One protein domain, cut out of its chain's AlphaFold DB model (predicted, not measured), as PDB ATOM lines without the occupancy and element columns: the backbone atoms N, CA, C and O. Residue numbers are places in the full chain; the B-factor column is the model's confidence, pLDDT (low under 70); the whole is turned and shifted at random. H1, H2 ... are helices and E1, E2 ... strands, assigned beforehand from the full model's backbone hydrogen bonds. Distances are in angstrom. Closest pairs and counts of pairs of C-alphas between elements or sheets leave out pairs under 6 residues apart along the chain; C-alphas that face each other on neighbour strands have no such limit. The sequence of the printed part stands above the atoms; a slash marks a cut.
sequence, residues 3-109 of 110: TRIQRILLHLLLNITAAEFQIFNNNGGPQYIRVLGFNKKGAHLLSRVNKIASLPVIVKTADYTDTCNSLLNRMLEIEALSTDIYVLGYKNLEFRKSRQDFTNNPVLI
ATOM      1  N   THR A   3      12.772  14.438  55.459       96.69
ATOM      2  CA  THR A   3      12.761  15.782  54.859       96.69
ATOM      3  C   THR A   3      13.083  16.897  55.856       96.69
ATOM      4  O   THR A   3      13.709  17.885  55.487       96.69
ATOM      5  N   ARG A   4      12.715  16.739  57.136       96.06
ATOM      6  CA  ARG A   4      13.071  17.706  58.186       96.06
ATOM      7  C   ARG A   4      14.576  17.722  58.448       96.06
ATOM      8  O   ARG A   4      15.152  18.795  58.542       96.06
ATOM      9  N   ILE A   5      15.201  16.546  58.533       97.31
ATOM     10  CA  ILE A   5      16.647  16.423  58.770       97.31
ATOM     11  C   ILE A   5      17.423  17.016  57.590       97.31
ATOM     12  O   ILE A   5      18.331  17.809  57.799       97.31
ATOM     13  N   GLN A   6      17.012  16.710  56.355       96.56
ATOM     14  CA  GLN A   6      17.637  17.269  55.151       96.56
ATOM     15  C   GLN A   6      17.594  18.804  55.123       96.56
ATOM     16  O   GLN A   6      18.604  19.430  54.821       96.56
ATOM     17  N   ARG A   7      16.459  19.416  55.493       95.25
ATOM     18  CA  ARG A   7      16.356  20.881  55.593       95.25
ATOM     19  C   ARG A   7      17.253  21.460  56.682       95.25
ATOM     20  O   ARG A   7      17.902  22.464  56.435       95.25
ATOM     21  N   ILE A   8      17.328  20.823  57.854       95.19
ATOM     22  CA  ILE A   8      18.227  21.266  58.933       95.19
ATOM     23  C   ILE A   8      19.683  21.249  58.455       95.19
ATOM     24  O   ILE A   8      20.390  22.231  58.644       95.19
ATOM     25  N   LEU A   9      20.115  20.174  57.789       96.00
ATOM     26  CA  LEU A   9      21.469  20.080  57.238       96.00
ATOM     27  C   LEU A   9      21.741  21.163  56.188       96.00
ATOM     28  O   LEU A   9      22.824  21.737  56.186       96.00
ATOM     29  N   LEU A  10      20.761  21.482  55.337       95.12
ATOM     30  CA  LEU A  10      20.887  22.569  54.366       95.12
ATOM     31  C   LEU A  10      21.018  23.937  55.051       95.12
ATOM     32  O   LEU A  10      21.884  24.718  54.677       95.12
ATOM     33  N   HIS A  11      20.204  24.217  56.073       94.62
ATOM     34  CA  HIS A  11      20.312  25.463  56.839       94.62
ATOM     35  C   HIS A  11      21.671  25.594  57.534       94.62
ATOM     36  O   HIS A  11      22.243  26.678  57.523       94.62
ATOM     37  N   LEU A  12      22.212  24.498  58.078       94.69
ATOM     38  CA  LEU A  12      23.557  24.477  58.661       94.69
ATOM     39  C   LEU A  12      24.638  24.739  57.606       94.69
ATOM     40  O   LEU A  12      25.536  25.539  57.841       94.69
ATOM     41  N   LEU A  13      24.533  24.100  56.441       95.25
ATOM     42  CA  LEU A  13      25.488  24.248  55.342       95.25
ATOM     43  C   LEU A  13      25.524  25.677  54.779       95.25
ATOM     44  O   LEU A  13      26.593  26.183  54.461       95.25
ATOM     45  N   LEU A  14      24.360  26.322  54.679       94.94
ATOM     46  CA  LEU A  14      24.212  27.698  54.192       94.94
ATOM     47  C   LEU A  14      24.342  28.754  55.298       94.94
ATOM     48  O   LEU A  14      24.217  29.945  55.022       94.94
ATOM     49  N   ASN A  15      24.573  28.327  56.543       93.94
ATOM     50  CA  ASN A  15      24.641  29.184  57.723       93.94
ATOM     51  C   ASN A  15      23.412  30.108  57.894       93.94
ATOM     52  O   ASN A  15      23.541  31.281  58.243       93.94
ATOM     53  N   ILE A  16      22.213  29.575  57.637       94.62
ATOM     54  CA  ILE A  16      20.942  30.295  57.792       94.62
ATOM     55  C   ILE A  16      20.436  30.097  59.220       94.62
ATOM     56  O   ILE A  16      20.118  28.976  59.631       94.62
ATOM     57  N   THR A  17      20.320  31.189  59.974       93.75
ATOM     58  CA  THR A  17      19.846  31.144  61.366       93.75
ATOM     59  C   THR A  17      18.334  31.345  61.467       93.75
ATOM     60  O   THR A  17      17.701  31.956  60.606       93.75
ATOM     61  N   ALA A  18      17.727  30.862  62.556       92.38
ATOM     62  CA  ALA A  18      16.297  31.065  62.801       92.38
ATOM     63  C   ALA A  18      15.929  32.555  62.945       92.38
ATOM     64  O   ALA A  18      14.873  32.967  62.472       92.38
ATOM     65  N   ALA A  19      16.811  33.354  63.556       93.31
ATOM     66  CA  ALA A  19      16.632  34.797  63.694       93.31
ATOM     67  C   ALA A  19      16.646  35.498  62.326       93.31
ATOM     68  O   ALA A  19      15.746  36.275  62.027       93.31
ATOM     69  N   GLU A  20      17.610  35.163  61.465       92.38
ATOM     70  CA  GLU A  20      17.690  35.688  60.097       92.38
ATOM     71  C   GLU A  20      16.448  35.323  59.271       92.38
ATOM     72  O   GLU A  20      15.845  36.182  58.628       92.38
ATOM     73  N   PHE A  21      15.986  34.074  59.364       90.75
ATOM     74  CA  PHE A  21      14.765  33.642  58.684       90.75
ATOM     75  C   PHE A  21      13.516  34.403  59.164       90.75
ATOM     76  O   PHE A  21      12.662  34.775  58.357       90.75
ATOM     77  N   GLN A  22      13.405  34.673  60.469       93.69
ATOM     78  CA  GLN A  22      12.325  35.504  61.010       93.69
ATOM     79  C   GLN A  22      12.418  36.951  60.522       93.69
ATOM     80  O   GLN A  22      11.393  37.528  60.167       93.69
ATOM     81  N   ILE A  23      13.625  37.520  60.451       94.06
ATOM     82  CA  ILE A  23      13.843  38.861  59.901       94.06
ATOM     83  C   ILE A  23      13.331  38.921  58.459       94.06
ATOM     84  O   ILE A  23      12.574  39.832  58.131       94.06
ATOM     85  N   PHE A  24      13.656  37.944  57.610       92.38
ATOM     86  CA  PHE A  24      13.153  37.917  56.233       92.38
ATOM     87  C   PHE A  24      11.624  37.876  56.163       92.38
ATOM     88  O   PHE A  24      11.025  38.661  55.430       92.38
ATOM     89  N   ASN A  25      10.979  37.022  56.961       92.19
ATOM     90  CA  ASN A  25       9.517  36.915  56.965       92.19
ATOM     91  C   ASN A  25       8.836  38.193  57.468       92.19
ATOM     92  O   ASN A  25       7.859  38.643  56.872       92.19
ATOM     93  N   ASN A  26       9.369  38.802  58.528       94.12
ATOM     94  CA  ASN A  26       8.804  40.020  59.112       94.12
ATOM     95  C   ASN A  26       8.932  41.231  58.175       94.12
ATOM     96  O   ASN A  26       8.121  42.148  58.255       94.12
ATOM     97  N   ASN A  27       9.907  41.223  57.261       91.25
ATOM     98  CA  ASN A  27      10.118  42.279  56.266       91.25
ATOM     99  C   ASN A  27       9.372  42.030  54.938       91.25
ATOM    100  O   ASN A  27       9.740  42.575  53.900       91.25
ATOM    101  N   GLY A  28       8.322  41.202  54.951       89.38
ATOM    102  CA  GLY A  28       7.497  40.935  53.769       89.38
ATOM    103  C   GLY A  28       8.049  39.848  52.844       89.38
ATOM    104  O   GLY A  28       7.540  39.672  51.739       89.38
ATOM    105  N   GLY A  29       9.055  39.088  53.290       91.06
ATOM    106  CA  GLY A  29       9.609  37.965  52.543       91.06
ATOM    107  C   GLY A  29      10.595  38.414  51.453       91.06
ATOM    108  O   GLY A  29      11.482  39.219  51.748       91.06
ATOM    109  N   PRO A  30      10.506  37.874  50.220       91.50
ATOM    110  CA  PRO A  30      11.459  38.155  49.147       91.50
ATOM    111  C   PRO A  30      11.608  39.648  48.848       91.50
ATOM    112  O   PRO A  30      10.624  40.354  48.653       91.50
ATOM    113  N   GLN A  31      12.855  40.110  48.756       91.56
ATOM    114  CA  GLN A  31      13.175  41.524  48.525       91.56
ATOM    115  C   GLN A  31      13.453  41.859  47.053       91.56
ATOM    116  O   GLN A  31      13.724  43.010  46.727       91.56
ATOM    117  N   TYR A  32      13.414  40.873  46.156       92.12
ATOM    118  CA  TYR A  32      13.695  41.052  44.734       92.12
ATOM    119  C   TYR A  32      13.033  39.966  43.888       92.12
ATOM    120  O   TYR A  32      12.617  38.918  44.385       92.12
ATOM    121  N   ILE A  33      12.964  40.219  42.583       92.25
ATOM    122  CA  ILE A  33      12.526  39.258  41.574       92.25
ATOM    123  C   ILE A  33      13.746  38.868  40.743       92.25
ATOM    124  O   ILE A  33      14.285  39.697  40.013       92.25
ATOM    125  N   ARG A  34      14.177  37.605  40.828       91.00
ATOM    126  CA  ARG A  34      15.298  37.087  40.034       91.00
ATOM    127  C   ARG A  34      14.831  36.558  38.685       91.00
ATOM    128  O   ARG A  34      14.041  35.618  38.620       91.00
ATOM    129  N   VAL A  35      15.358  37.116  37.602       91.62
ATOM    130  CA  VAL A  35      15.092  36.619  36.248       91.62
ATOM    131  C   VAL A  35      16.176  35.623  35.848       91.62
ATOM    132  O   VAL A  35      17.322  35.999  35.628       91.62
ATOM    133  N   LEU A  36      15.804  34.348  35.721       91.62
ATOM    134  CA  LEU A  36      16.720  33.271  35.312       91.62
ATOM    135  C   LEU A  36      16.729  33.035  33.794       91.62
ATOM    136  O   LEU A  36      17.706  32.543  33.231       91.62
ATOM    137  N   GLY A  37      15.648  33.406  33.110       91.81
ATOM    138  CA  GLY A  37      15.527  33.277  31.664       91.81
ATOM    139  C   GLY A  37      14.187  33.781  31.144       91.81
ATOM    140  O   GLY A  37      13.220  33.913  31.895       91.81
ATOM    141  N   PHE A  38      14.139  34.098  29.856       93.25
ATOM    142  CA  PHE A  38      12.952  34.601  29.171       93.25
ATOM    143  C   PHE A  38      13.037  34.342  27.662       93.25
ATOM    144  O   PHE A  38      14.107  34.121  27.103       93.25
ATOM    145  N   ASN A  39      11.890  34.377  26.983       93.56
ATOM    146  CA  ASN A  39      11.819  34.353  25.519       93.56
ATOM    147  C   ASN A  39      11.515  35.754  24.959       93.56
ATOM    148  O   ASN A  39      11.347  36.705  25.723       93.56
ATOM    149  N   LYS A  40      11.397  35.906  23.632       92.25
ATOM    150  CA  LYS A  40      11.097  37.215  23.008       92.25
ATOM    151  C   LYS A  40       9.832  37.880  23.565       92.25
ATOM    152  O   LYS A  40       9.841  39.071  23.858       92.25
ATOM    153  N   LYS A  41       8.756  37.112  23.769       93.06
ATOM    154  CA  LYS A  41       7.514  37.624  24.377       93.06
ATOM    155  C   LYS A  41       7.733  38.019  25.843       93.06
ATOM    156  O   LYS A  41       7.260  39.066  26.277       93.06
ATOM    157  N   GLY A  42       8.499  37.217  26.578       91.12
ATOM    158  CA  GLY A  42       8.901  37.468  27.958       91.12
ATOM    159  C   GLY A  42       9.742  38.732  28.110       91.12
ATOM    160  O   GLY A  42       9.537  39.462  29.068       91.12
ATOM    161  N   ALA A  43      10.605  39.059  27.145       90.31
ATOM    162  CA  ALA A  43      11.369  40.308  27.148       90.31
ATOM    163  C   ALA A  43      10.451  41.544  27.116       90.31
ATOM    164  O   ALA A  43      10.634  42.481  27.897       90.31
ATOM    165  N   HIS A  44       9.415  41.528  26.267       91.88
ATOM    166  CA  HIS A  44       8.418  42.604  26.227       91.88
ATOM    167  C   HIS A  44       7.633  42.708  27.540       91.88
ATOM    168  O   HIS A  44       7.393  43.811  28.032       91.88
ATOM    169  N   LEU A  45       7.269  41.567  28.135       92.56
ATOM    170  CA  LEU A  45       6.588  41.540  29.426       92.56
ATOM    171  C   LEU A  45       7.485  42.064  30.556       92.56
ATOM    172  O   LEU A  45       7.033  42.893  31.339       92.56
ATOM    173  N   LEU A  46       8.752  41.650  30.611       92.00
ATOM    174  CA  LEU A  46       9.721  42.092  31.617       92.00
ATOM    175  C   LEU A  46       9.916  43.609  31.590       92.00
ATOM    176  O   LEU A  46       9.965  44.231  32.644       92.00
ATOM    177  N   SER A  47       9.922  44.231  30.406       89.81
ATOM    178  CA  SER A  47       9.966  45.697  30.294       89.81
ATOM    179  C   SER A  47       8.782  46.379  30.993       89.81
ATOM    180  O   SER A  47       8.940  47.441  31.595       89.81
ATOM    181  N   ARG A  48       7.595  45.762  30.953       92.69
ATOM    182  CA  ARG A  48       6.407  46.253  31.660       92.69
ATOM    183  C   ARG A  48       6.465  45.938  33.155       92.69
ATOM    184  O   ARG A  48       6.135  46.806  33.954       92.69
ATOM    185  N   VAL A  49       6.905  44.736  33.529       92.31
ATOM    186  CA  VAL A  49       7.055  44.320  34.933       92.31
ATOM    187  C   VAL A  49       8.044  45.228  35.654       92.31
ATOM    188  O   VAL A  49       7.707  45.731  36.715       92.31
ATOM    189  N   ASN A  50       9.184  45.561  35.044       88.75
ATOM    190  CA  ASN A  50      10.176  46.468  35.633       88.75
ATOM    191  C   ASN A  50       9.617  47.857  35.979       88.75
ATOM    192  O   ASN A  50      10.176  48.532  36.834       88.75
ATOM    193  N   LYS A  51       8.540  48.302  35.318       90.00
ATOM    194  CA  LYS A  51       7.903  49.604  35.578       90.00
ATOM    195  C   LYS A  51       6.813  49.554  36.647       90.00
ATOM    196  O   LYS A  51       6.467  50.595  37.188       90.00
ATOM    197  N   ILE A  52       6.215  48.385  36.873       93.81
ATOM    198  CA  ILE A  52       5.007  48.228  37.702       93.81
ATOM    199  C   ILE A  52       5.307  47.448  38.988       93.81
ATOM    200  O   ILE A  52       4.595  47.598  39.977       93.81
ATOM    201  N   ALA A  53       6.334  46.599  38.986       91.62
ATOM    202  CA  ALA A  53       6.692  45.784  40.133       91.62
ATOM    203  C   ALA A  53       7.112  46.660  41.319       91.62
ATOM    204  O   ALA A  53       7.883  47.606  41.176       91.62
ATOM    205  N   SER A  54       6.623  46.298  42.502       89.50
ATOM    206  CA  SER A  54       7.018  46.914  43.770       89.50
ATOM    207  C   SER A  54       8.402  46.468  44.244       89.50
ATOM    208  O   SER A  54       8.987  47.109  45.110       89.50
ATOM    209  N   LEU A  55       8.912  45.360  43.698       90.06
ATOM    210  CA  LEU A  55      10.220  44.800  44.015       90.06
ATOM    211  C   LEU A  55      11.191  45.006  42.847       90.06
ATOM    212  O   LEU A  55      10.774  44.916  41.686       90.06
ATOM    213  N   PRO A  56      12.488  45.219  43.130       89.69
ATOM    214  CA  PRO A  56      13.506  45.320  42.099       89.69
ATOM    215  C   PRO A  56      13.601  44.016  41.303       89.69
ATOM    216  O   PRO A  56      13.669  42.918  41.862       89.69
ATOM    217  N   VAL A  57      13.617  44.147  39.978       90.75
ATOM    218  CA  VAL A  57      13.769  43.018  39.060       90.75
ATOM    219  C   VAL A  57      15.238  42.893  38.672       90.75
ATOM    220  O   VAL A  57      15.787  43.719  37.940       90.75
ATOM    221  N   ILE A  58      15.872  41.831  39.160       88.75
ATOM    222  CA  ILE A  58      17.286  41.537  38.957       88.75
ATOM    223  C   ILE A  58      17.422  40.630  37.737       88.75
ATOM    224  O   ILE A  58      17.120  39.435  37.781       88.75
ATOM    225  N   VAL A  59      17.879  41.223  36.635       84.31
ATOM    226  CA  VAL A  59      18.226  40.507  35.395       84.31
ATOM    227  C   VAL A  59      19.713  40.156  35.382       84.31
ATOM    228  O   VAL A  59      20.081  39.041  35.033       84.31
ATOM    229  N   LYS A  60      20.568  41.088  35.809       80.69
ATOM    230  CA  LYS A  60      21.995  40.859  36.032       80.69
ATOM    231  C   LYS A  60      22.310  41.133  37.491       80.69
ATOM    232  O   LYS A  60      22.080  42.228  37.982       80.69
ATOM    233  N   THR A  61      22.840  40.136  38.172       76.25
ATOM    234  CA  THR A  61      23.296  40.202  39.571       76.25
ATOM    235  C   THR A  61      24.481  41.110  39.791       76.25
ATOM    236  O   THR A  61      24.573  41.718  40.850       76.25
ATOM    237  N   ALA A  62      25.375  41.204  38.806       71.81
ATOM    238  CA  ALA A  62      26.533  42.087  38.872       71.81
ATOM    239  C   ALA A  62      26.136  43.556  39.098       71.81
ATOM    240  O   ALA A  62      26.887  44.298  39.714       71.81
ATOM    241  N   ASP A  63      24.935  43.950  38.670       69.44
ATOM    242  CA  ASP A  63      24.439  45.320  38.819       69.44
ATOM    243  C   ASP A  63      23.871  45.596  40.229       69.44
ATOM    244  O   ASP A  63      23.537  46.734  40.548       69.44
ATOM    245  N   TYR A  64      23.736  44.565  41.074       69.94
ATOM    246  CA  TYR A  64      23.047  44.622  42.371       69.94
ATOM    247  C   TYR A  64      23.955  44.300  43.571       69.94
ATOM    248  O   TYR A  64      23.454  44.062  44.666       69.94
ATOM    249  N   THR A  65      25.282  44.312  43.401       65.44
ATOM    250  CA  THR A  65      26.227  44.063  44.506       65.44
ATOM    251  C   THR A  65      26.287  45.198  45.532       65.44
ATOM    252  O   THR A  65      26.603  44.936  46.686       65.44
ATOM    253  N   ASP A  66      25.915  46.424  45.146       65.50
ATOM    254  CA  ASP A  66      26.017  47.632  45.980       65.50
ATOM    255  C   ASP A  66      24.655  48.319  46.184       65.50
ATOM    256  O   ASP A  66      24.492  49.517  45.944       65.50
ATOM    257  N   THR A  67      23.632  47.570  46.607       74.38
ATOM    258  CA  THR A  67      22.349  48.199  46.966       74.38
ATOM    259  C   THR A  67      22.335  48.689  48.413       74.38
ATOM    260  O   THR A  67      22.933  48.082  49.301       74.38
ATOM    261  N   CYS A  68      21.577  49.756  48.689       78.88
ATOM    262  CA  CYS A  68      21.352  50.249  50.055       78.88
ATOM    263  C   CYS A  68      20.493  49.300  50.919       78.88
ATOM    264  O   CYS A  68      20.294  49.569  52.103       78.88
ATOM    265  N   ASN A  69      19.954  48.214  50.348       86.19
ATOM    266  CA  ASN A  69      19.098  47.267  51.055       86.19
ATOM    267  C   ASN A  69      19.928  46.080  51.572       86.19
ATOM    268  O   ASN A  69      20.226  45.136  50.840       86.19
ATOM    269  N   SER A  70      20.253  46.110  52.865       87.69
ATOM    270  CA  SER A  70      21.031  45.058  53.530       87.69
ATOM    271  C   SER A  70      20.358  43.681  53.486       87.69
ATOM    272  O   SER A  70      21.052  42.673  53.370       87.69
ATOM    273  N   LEU A  71      19.022  43.617  53.528       90.38
ATOM    274  CA  LEU A  71      18.282  42.354  53.446       90.38
ATOM    275  C   LEU A  71      18.384  41.736  52.054       90.38
ATOM    276  O   LEU A  71      18.600  40.532  51.935       90.38
ATOM    277  N   LEU A  72      18.260  42.557  51.010       90.19
ATOM    278  CA  LEU A  72      18.428  42.117  49.627       90.19
ATOM    279  C   LEU A  72      19.843  41.577  49.407       90.19
ATOM    280  O   LEU A  72      19.988  40.457  48.918       90.19
ATOM    281  N   ASN A  73      20.865  42.331  49.824       90.06
ATOM    282  CA  ASN A  73      22.264  41.912  49.696       90.06
ATOM    283  C   ASN A  73      22.499  40.574  50.403       90.06
ATOM    284  O   ASN A  73      23.062  39.654  49.817       90.06
ATOM    285  N   ARG A  74      21.968  40.415  51.620       91.69
ATOM    286  CA  ARG A  74      22.101  39.167  52.371       91.69
ATOM    287  C   ARG A  74      21.424  37.979  51.684       91.69
ATOM    288  O   ARG A  74      21.970  36.879  51.669       91.69
ATOM    289  N   MET A  75      20.247  38.180  51.094       92.00
ATOM    290  CA  MET A  75      19.579  37.129  50.322       92.00
ATOM    291  C   MET A  75      20.374  36.744  49.065       92.00
ATOM    292  O   MET A  75      20.445  35.559  48.747       92.00
ATOM    293  N   LEU A  76      20.987  37.713  48.374       91.12
ATOM    294  CA  LEU A  76      21.866  37.449  47.228       91.12
ATOM    295  C   LEU A  76      23.144  36.706  47.638       91.12
ATOM    296  O   LEU A  76      23.586  35.817  46.915       91.12
ATOM    297  N   GLU A  77      23.723  37.017  48.799       90.88
ATOM    298  CA  GLU A  77      24.875  36.283  49.342       90.88
ATOM    299  C   GLU A  77      24.544  34.809  49.591       90.88
ATOM    300  O   GLU A  77      25.324  33.927  49.227       90.88
ATOM    301  N   ILE A  78      23.382  34.534  50.195       93.19
ATOM    302  CA  ILE A  78      22.920  33.164  50.444       93.19
ATOM    303  C   ILE A  78      22.682  32.435  49.116       93.19
ATOM    304  O   ILE A  78      23.064  31.270  48.995       93.19
ATOM    305  N   GLU A  79      22.083  33.098  48.121       92.25
ATOM    306  CA  GLU A  79      21.888  32.543  46.773       92.25
ATOM    307  C   GLU A  79      23.237  32.172  46.135       92.25
ATOM    308  O   GLU A  79      23.454  31.007  45.800       92.25
ATOM    309  N   ALA A  80      24.183  33.117  46.101       91.19
ATOM    310  CA  ALA A  80      25.516  32.917  45.536       91.19
ATOM    311  C   ALA A  80      26.285  31.780  46.227       91.19
ATOM    312  O   ALA A  80      26.865  30.922  45.558       91.19
ATOM    313  N   LEU A  81      26.251  31.727  47.564       93.38
ATOM    314  CA  LEU A  81      26.859  30.643  48.337       93.38
ATOM    315  C   LEU A  81      26.210  29.292  48.017       93.38
ATOM    316  O   LEU A  81      26.904  28.284  47.878       93.38
ATOM    317  N   SER A  82      24.883  29.263  47.887       94.50
ATOM    318  CA  SER A  82      24.141  28.043  47.560       94.50
ATOM    319  C   SER A  82      24.552  27.496  46.197       94.50
ATOM    320  O   SER A  82      24.818  26.298  46.073       94.50
ATOM    321  N   THR A  83      24.651  28.365  45.191       93.69
ATOM    322  CA  THR A  83      25.099  27.998  43.845       93.69
ATOM    323  C   THR A  83      26.545  27.516  43.856       93.69
ATOM    324  O   THR A  83      26.842  26.467  43.283       93.69
ATOM    325  N   ASP A  84      27.434  28.208  44.568       93.62
ATOM    326  CA  ASP A  84      28.843  27.830  44.685       93.62
ATOM    327  C   ASP A  84      29.029  26.457  45.338       93.62
ATOM    328  O   ASP A  84      29.817  25.642  44.861       93.62
ATOM    329  N   ILE A  85      28.266  26.154  46.388       94.75
ATOM    330  CA  ILE A  85      28.280  24.833  47.025       94.75
ATOM    331  C   ILE A  85      27.695  23.770  46.089       94.75
ATOM    332  O   ILE A  85      28.216  22.656  46.008       94.75
ATOM    333  N   TYR A  86      26.627  24.098  45.362       94.69
ATOM    334  CA  TYR A  86      25.954  23.166  44.462       94.69
ATOM    335  C   TYR A  86      26.867  22.687  43.327       94.69
ATOM    336  O   TYR A  86      26.957  21.484  43.065       94.69
ATOM    337  N   VAL A  87      27.596  23.606  42.683       94.94
ATOM    338  CA  VAL A  87      28.457  23.280  41.533       94.94
ATOM    339  C   VAL A  87      29.642  22.388  41.909       94.94
ATOM    340  O   VAL A  87      30.140  21.655  41.054       94.94
ATOM    341  N   LEU A  88      30.063  22.358  43.181       93.31
ATOM    342  CA  LEU A  88      31.096  21.427  43.660       93.31
ATOM    343  C   LEU A  88      30.685  19.957  43.481       93.31
ATOM    344  O   LEU A  88      31.545  19.092  43.310       93.31
ATOM    345  N   GLY A  89      29.379  19.672  43.467       93.44
ATOM    346  CA  GLY A  89      28.832  18.331  43.263       93.44
ATOM    347  C   GLY A  89      28.841  17.844  41.809       93.44
ATOM    348  O   GLY A  89      28.500  16.687  41.551       93.44
ATOM    349  N   TYR A  90      29.209  18.681  40.833       94.56
ATOM    350  CA  TYR A  90      29.178  18.298  39.420       94.56
ATOM    351  C   TYR A  90      30.226  17.240  39.077       94.56
ATOM    352  O   TYR A  90      31.370  17.298  39.515       94.56
ATOM    353  N   LYS A  91      29.871  16.270  38.228       94.50
ATOM    354  CA  LYS A  91      30.822  15.236  37.779       94.50
ATOM    355  C   LYS A  91      31.933  15.811  36.901       94.50
ATOM    356  O   LYS A  91      33.083  15.419  37.044       94.50
ATOM    357  N   ASN A  92      31.583  16.738  36.012       93.44
ATOM    358  CA  ASN A  92      32.527  17.370  35.099       93.44
ATOM    359  C   ASN A  92      33.194  18.581  35.773       93.44
ATOM    360  O   ASN A  92      32.506  19.500  36.222       93.44
ATOM    361  N   LEU A  93      34.527  18.567  35.817       90.62
ATOM    362  CA  LEU A  93      35.362  19.596  36.437       90.62
ATOM    363  C   LEU A  93      35.219  20.967  35.762       90.62
ATOM    364  O   LEU A  93      35.261  21.980  36.451       90.62
ATOM    365  N   GLU A  94      34.956  21.008  34.454       90.12
ATOM    366  CA  GLU A  94      34.814  22.261  33.697       90.12
ATOM    367  C   GLU A  94      33.659  23.142  34.183       90.12
ATOM    368  O   GLU A  94      33.700  24.368  34.046       90.12
ATOM    369  N   PHE A  95      32.633  22.525  34.773       87.75
ATOM    370  CA  PHE A  95      31.463  23.220  35.304       87.75
ATOM    371  C   PHE A  95      31.566  23.506  36.813       87.75
ATOM    372  O   PHE A  95      30.661  24.130  37.363       87.75
ATOM    373  N   ARG A  96      32.654  23.108  37.494       90.62
ATOM    374  CA  ARG A  96      32.898  23.402  38.922       90.62
ATOM    375  C   ARG A  96      33.511  24.792  39.118       90.62
ATOM    376  O   ARG A  96      34.577  24.941  39.710       90.62
ATOM    377  N   LYS A  97      32.866  25.816  38.566       89.06
ATOM    378  CA  LYS A  97      33.328  27.211  38.642       89.06
ATOM    379  C   LYS A  97      32.477  27.974  39.655       89.06
ATOM    380  O   LYS A  97      31.257  27.911  39.569       89.06
ATOM    381  N   SER A  98      33.101  28.666  40.605       86.69
ATOM    382  CA  SER A  98      32.402  29.544  41.560       86.69
ATOM    383  C   SER A  98      31.956  30.846  40.876       86.69
ATOM    384  O   SER A  98      32.426  31.174  39.783       86.69
ATOM    385  N   ARG A  99      31.039  31.577  41.516       85.25
ATOM    386  CA  ARG A  99      30.447  32.848  41.073       85.25
ATOM    387  C   ARG A  99      29.636  32.741  39.787       85.25
ATOM    388  O   ARG A  99      29.433  33.741  39.097       85.25
ATOM    389  N   GLN A 100      29.109  31.551  39.504       85.25
ATOM    390  CA  GLN A 100      28.241  31.329  38.347       85.25
ATOM    391  C   GLN A 100      27.008  32.231  38.357       85.25
ATOM    392  O   GLN A 100      26.578  32.668  37.294       85.25
ATOM    393  N   ASP A 101      26.506  32.598  39.538       83.19
ATOM    394  CA  ASP A 101      25.385  33.527  39.655       83.19
ATOM    395  C   ASP A 101      25.673  34.930  39.134       83.19
ATOM    396  O   ASP A 101      24.714  35.618  38.801       83.19
ATOM    397  N   PHE A 102      26.941  35.350  39.046       82.62
ATOM    398  CA  PHE A 102      27.355  36.653  38.510       82.62
ATOM    399  C   PHE A 102      27.836  36.575  37.059       82.62
ATOM    400  O   PHE A 102      27.763  37.566  36.335       82.62
ATOM    401  N   THR A 103      28.335  35.416  36.624       83.19
ATOM    402  CA  THR A 103      28.868  35.234  35.267       83.19
ATOM    403  C   THR A 103      27.824  34.736  34.276       83.19
ATOM    404  O   THR A 103      27.934  35.007  33.079       83.19
ATOM    405  N   ASN A 104      26.822  33.989  34.743       83.31
ATOM    406  CA  ASN A 104      25.798  33.433  33.873       83.31
ATOM    407  C   ASN A 104      24.726  34.481  33.589       83.31
ATOM    408  O   ASN A 104      24.004  34.934  34.475       83.31
ATOM    409  N   ASN A 105      24.600  34.833  32.313       83.62
ATOM    410  CA  ASN A 105      23.492  35.652  31.851       83.62
ATOM    411  C   ASN A 105      22.183  34.843  31.869       83.62
ATOM    412  O   ASN A 105      22.215  33.626  31.657       83.62
ATOM    413  N   PRO A 106      21.026  35.508  32.042       85.62
ATOM    414  CA  PRO A 106      19.728  34.862  31.913       85.62
ATOM    415  C   PRO A 106      19.581  34.145  30.573       85.62
ATOM    416  O   PRO A 106      20.010  34.638  29.526       85.62
ATOM    417  N   VAL A 107      18.928  32.988  30.598       90.12
ATOM    418  CA  VAL A 107      18.740  32.166  29.402       90.12
ATOM    419  C   VAL A 107      17.741  32.837  28.461       90.12
ATOM    420  O   VAL A 107      16.568  32.994  28.801       90.12
ATOM    421  N   LEU A 108      18.190  33.199  27.256       88.06
ATOM    422  CA  LEU A 108      17.322  33.705  26.193       88.06
ATOM    423  C   LEU A 108      16.859  32.552  25.295       88.06
ATOM    424  O   LEU A 108      17.640  32.011  24.511       88.06
ATOM    425  N   ILE A 109      15.576  32.209  25.374       89.12
ATOM    426  CA  ILE A 109      14.963  31.200  24.500       89.12
ATOM    427  C   ILE A 109      14.425  31.903  23.246       89.12
ATOM    428  O   ILE A 109      13.660  32.866  23.348       89.12
TER     429      ILE A 109
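What this domain is: This is residues 3 to 109 of the 110 residues of the protein "Nucleotidyltransferase family protein" of Clostridiaceae bacterium (UniProt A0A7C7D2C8). One long helix, H5, runs through the middle of a loose, open arrangement, with H1 and H2 toward one end of the whole and H3 beside a tiny two-strand sheet, E1 and E2, toward the other. The short H6 packs on H5, and residues 89 to 94 stick out. The printed part has 107 residues, with six named helices and two parallel strands in the order H1 H2 E1 H3 H4 H5 H6 E2, and is mostly helix. It is only just loose, close to compact: the radius of gyration of the C-alphas is 15.8 A and the spans are 42 by 40 by 29 A.

How they stand to each other: H1, residues 3 to 13, touches no helix. H2, residues 18 to 26, is close but not clearly touching H5, residues 70 to 87: the closest C-alphas, of Phe 24 and Leu 71, are 7.3 A apart, at a steep tilt of 56 degrees, opposite ways. E1, residues 37 to 39, and E2, residues 107 to 109, are parallel neighbours at 19 degrees, with N 38 and O 107 within hydrogen-bond range at 2.9 A. H3, residues 40 to 52, H4, residues 61 to 64, H5 and H6, residues 100 to 103, lie between them along the chain, a strand-helix-strand unit: parallel neighbour strands with helices between. H3 is near E1, with 5 pairs of C-alphas within 10 A. H4 and H6 only just touch, with 3 pairs of C-alphas within 8 A, the closest Thr 61 and Phe 102 at 5.5 A. H5 touches H6 with residues 79 to 84 alone; the closest C-alphas are Ala 80 and Asp 101, 5.9 A. Every O i to N i+4 pair is within hydrogen-bond range in H1, H2 and H5, against 7 of 9 in H3; H4 and H6 are too short for such a pair.

Where its parts are: H1 begins at C-alpha 3, (12.761, 15.782, 54.859), and measures 15.3 A; H2 measures 12.2 A, H3 19.3 A and H5 25.9 A. E2 ends at C-alpha 109, (14.963, 31.200, 24.500).

The domain as a whole: The C-alphas farthest apart, of Ile 5 and His 44, are 42.6 A apart. The printed part has no cut, the link H5 to H6 is long, and residues 63 to 66 are under pLDDT 70.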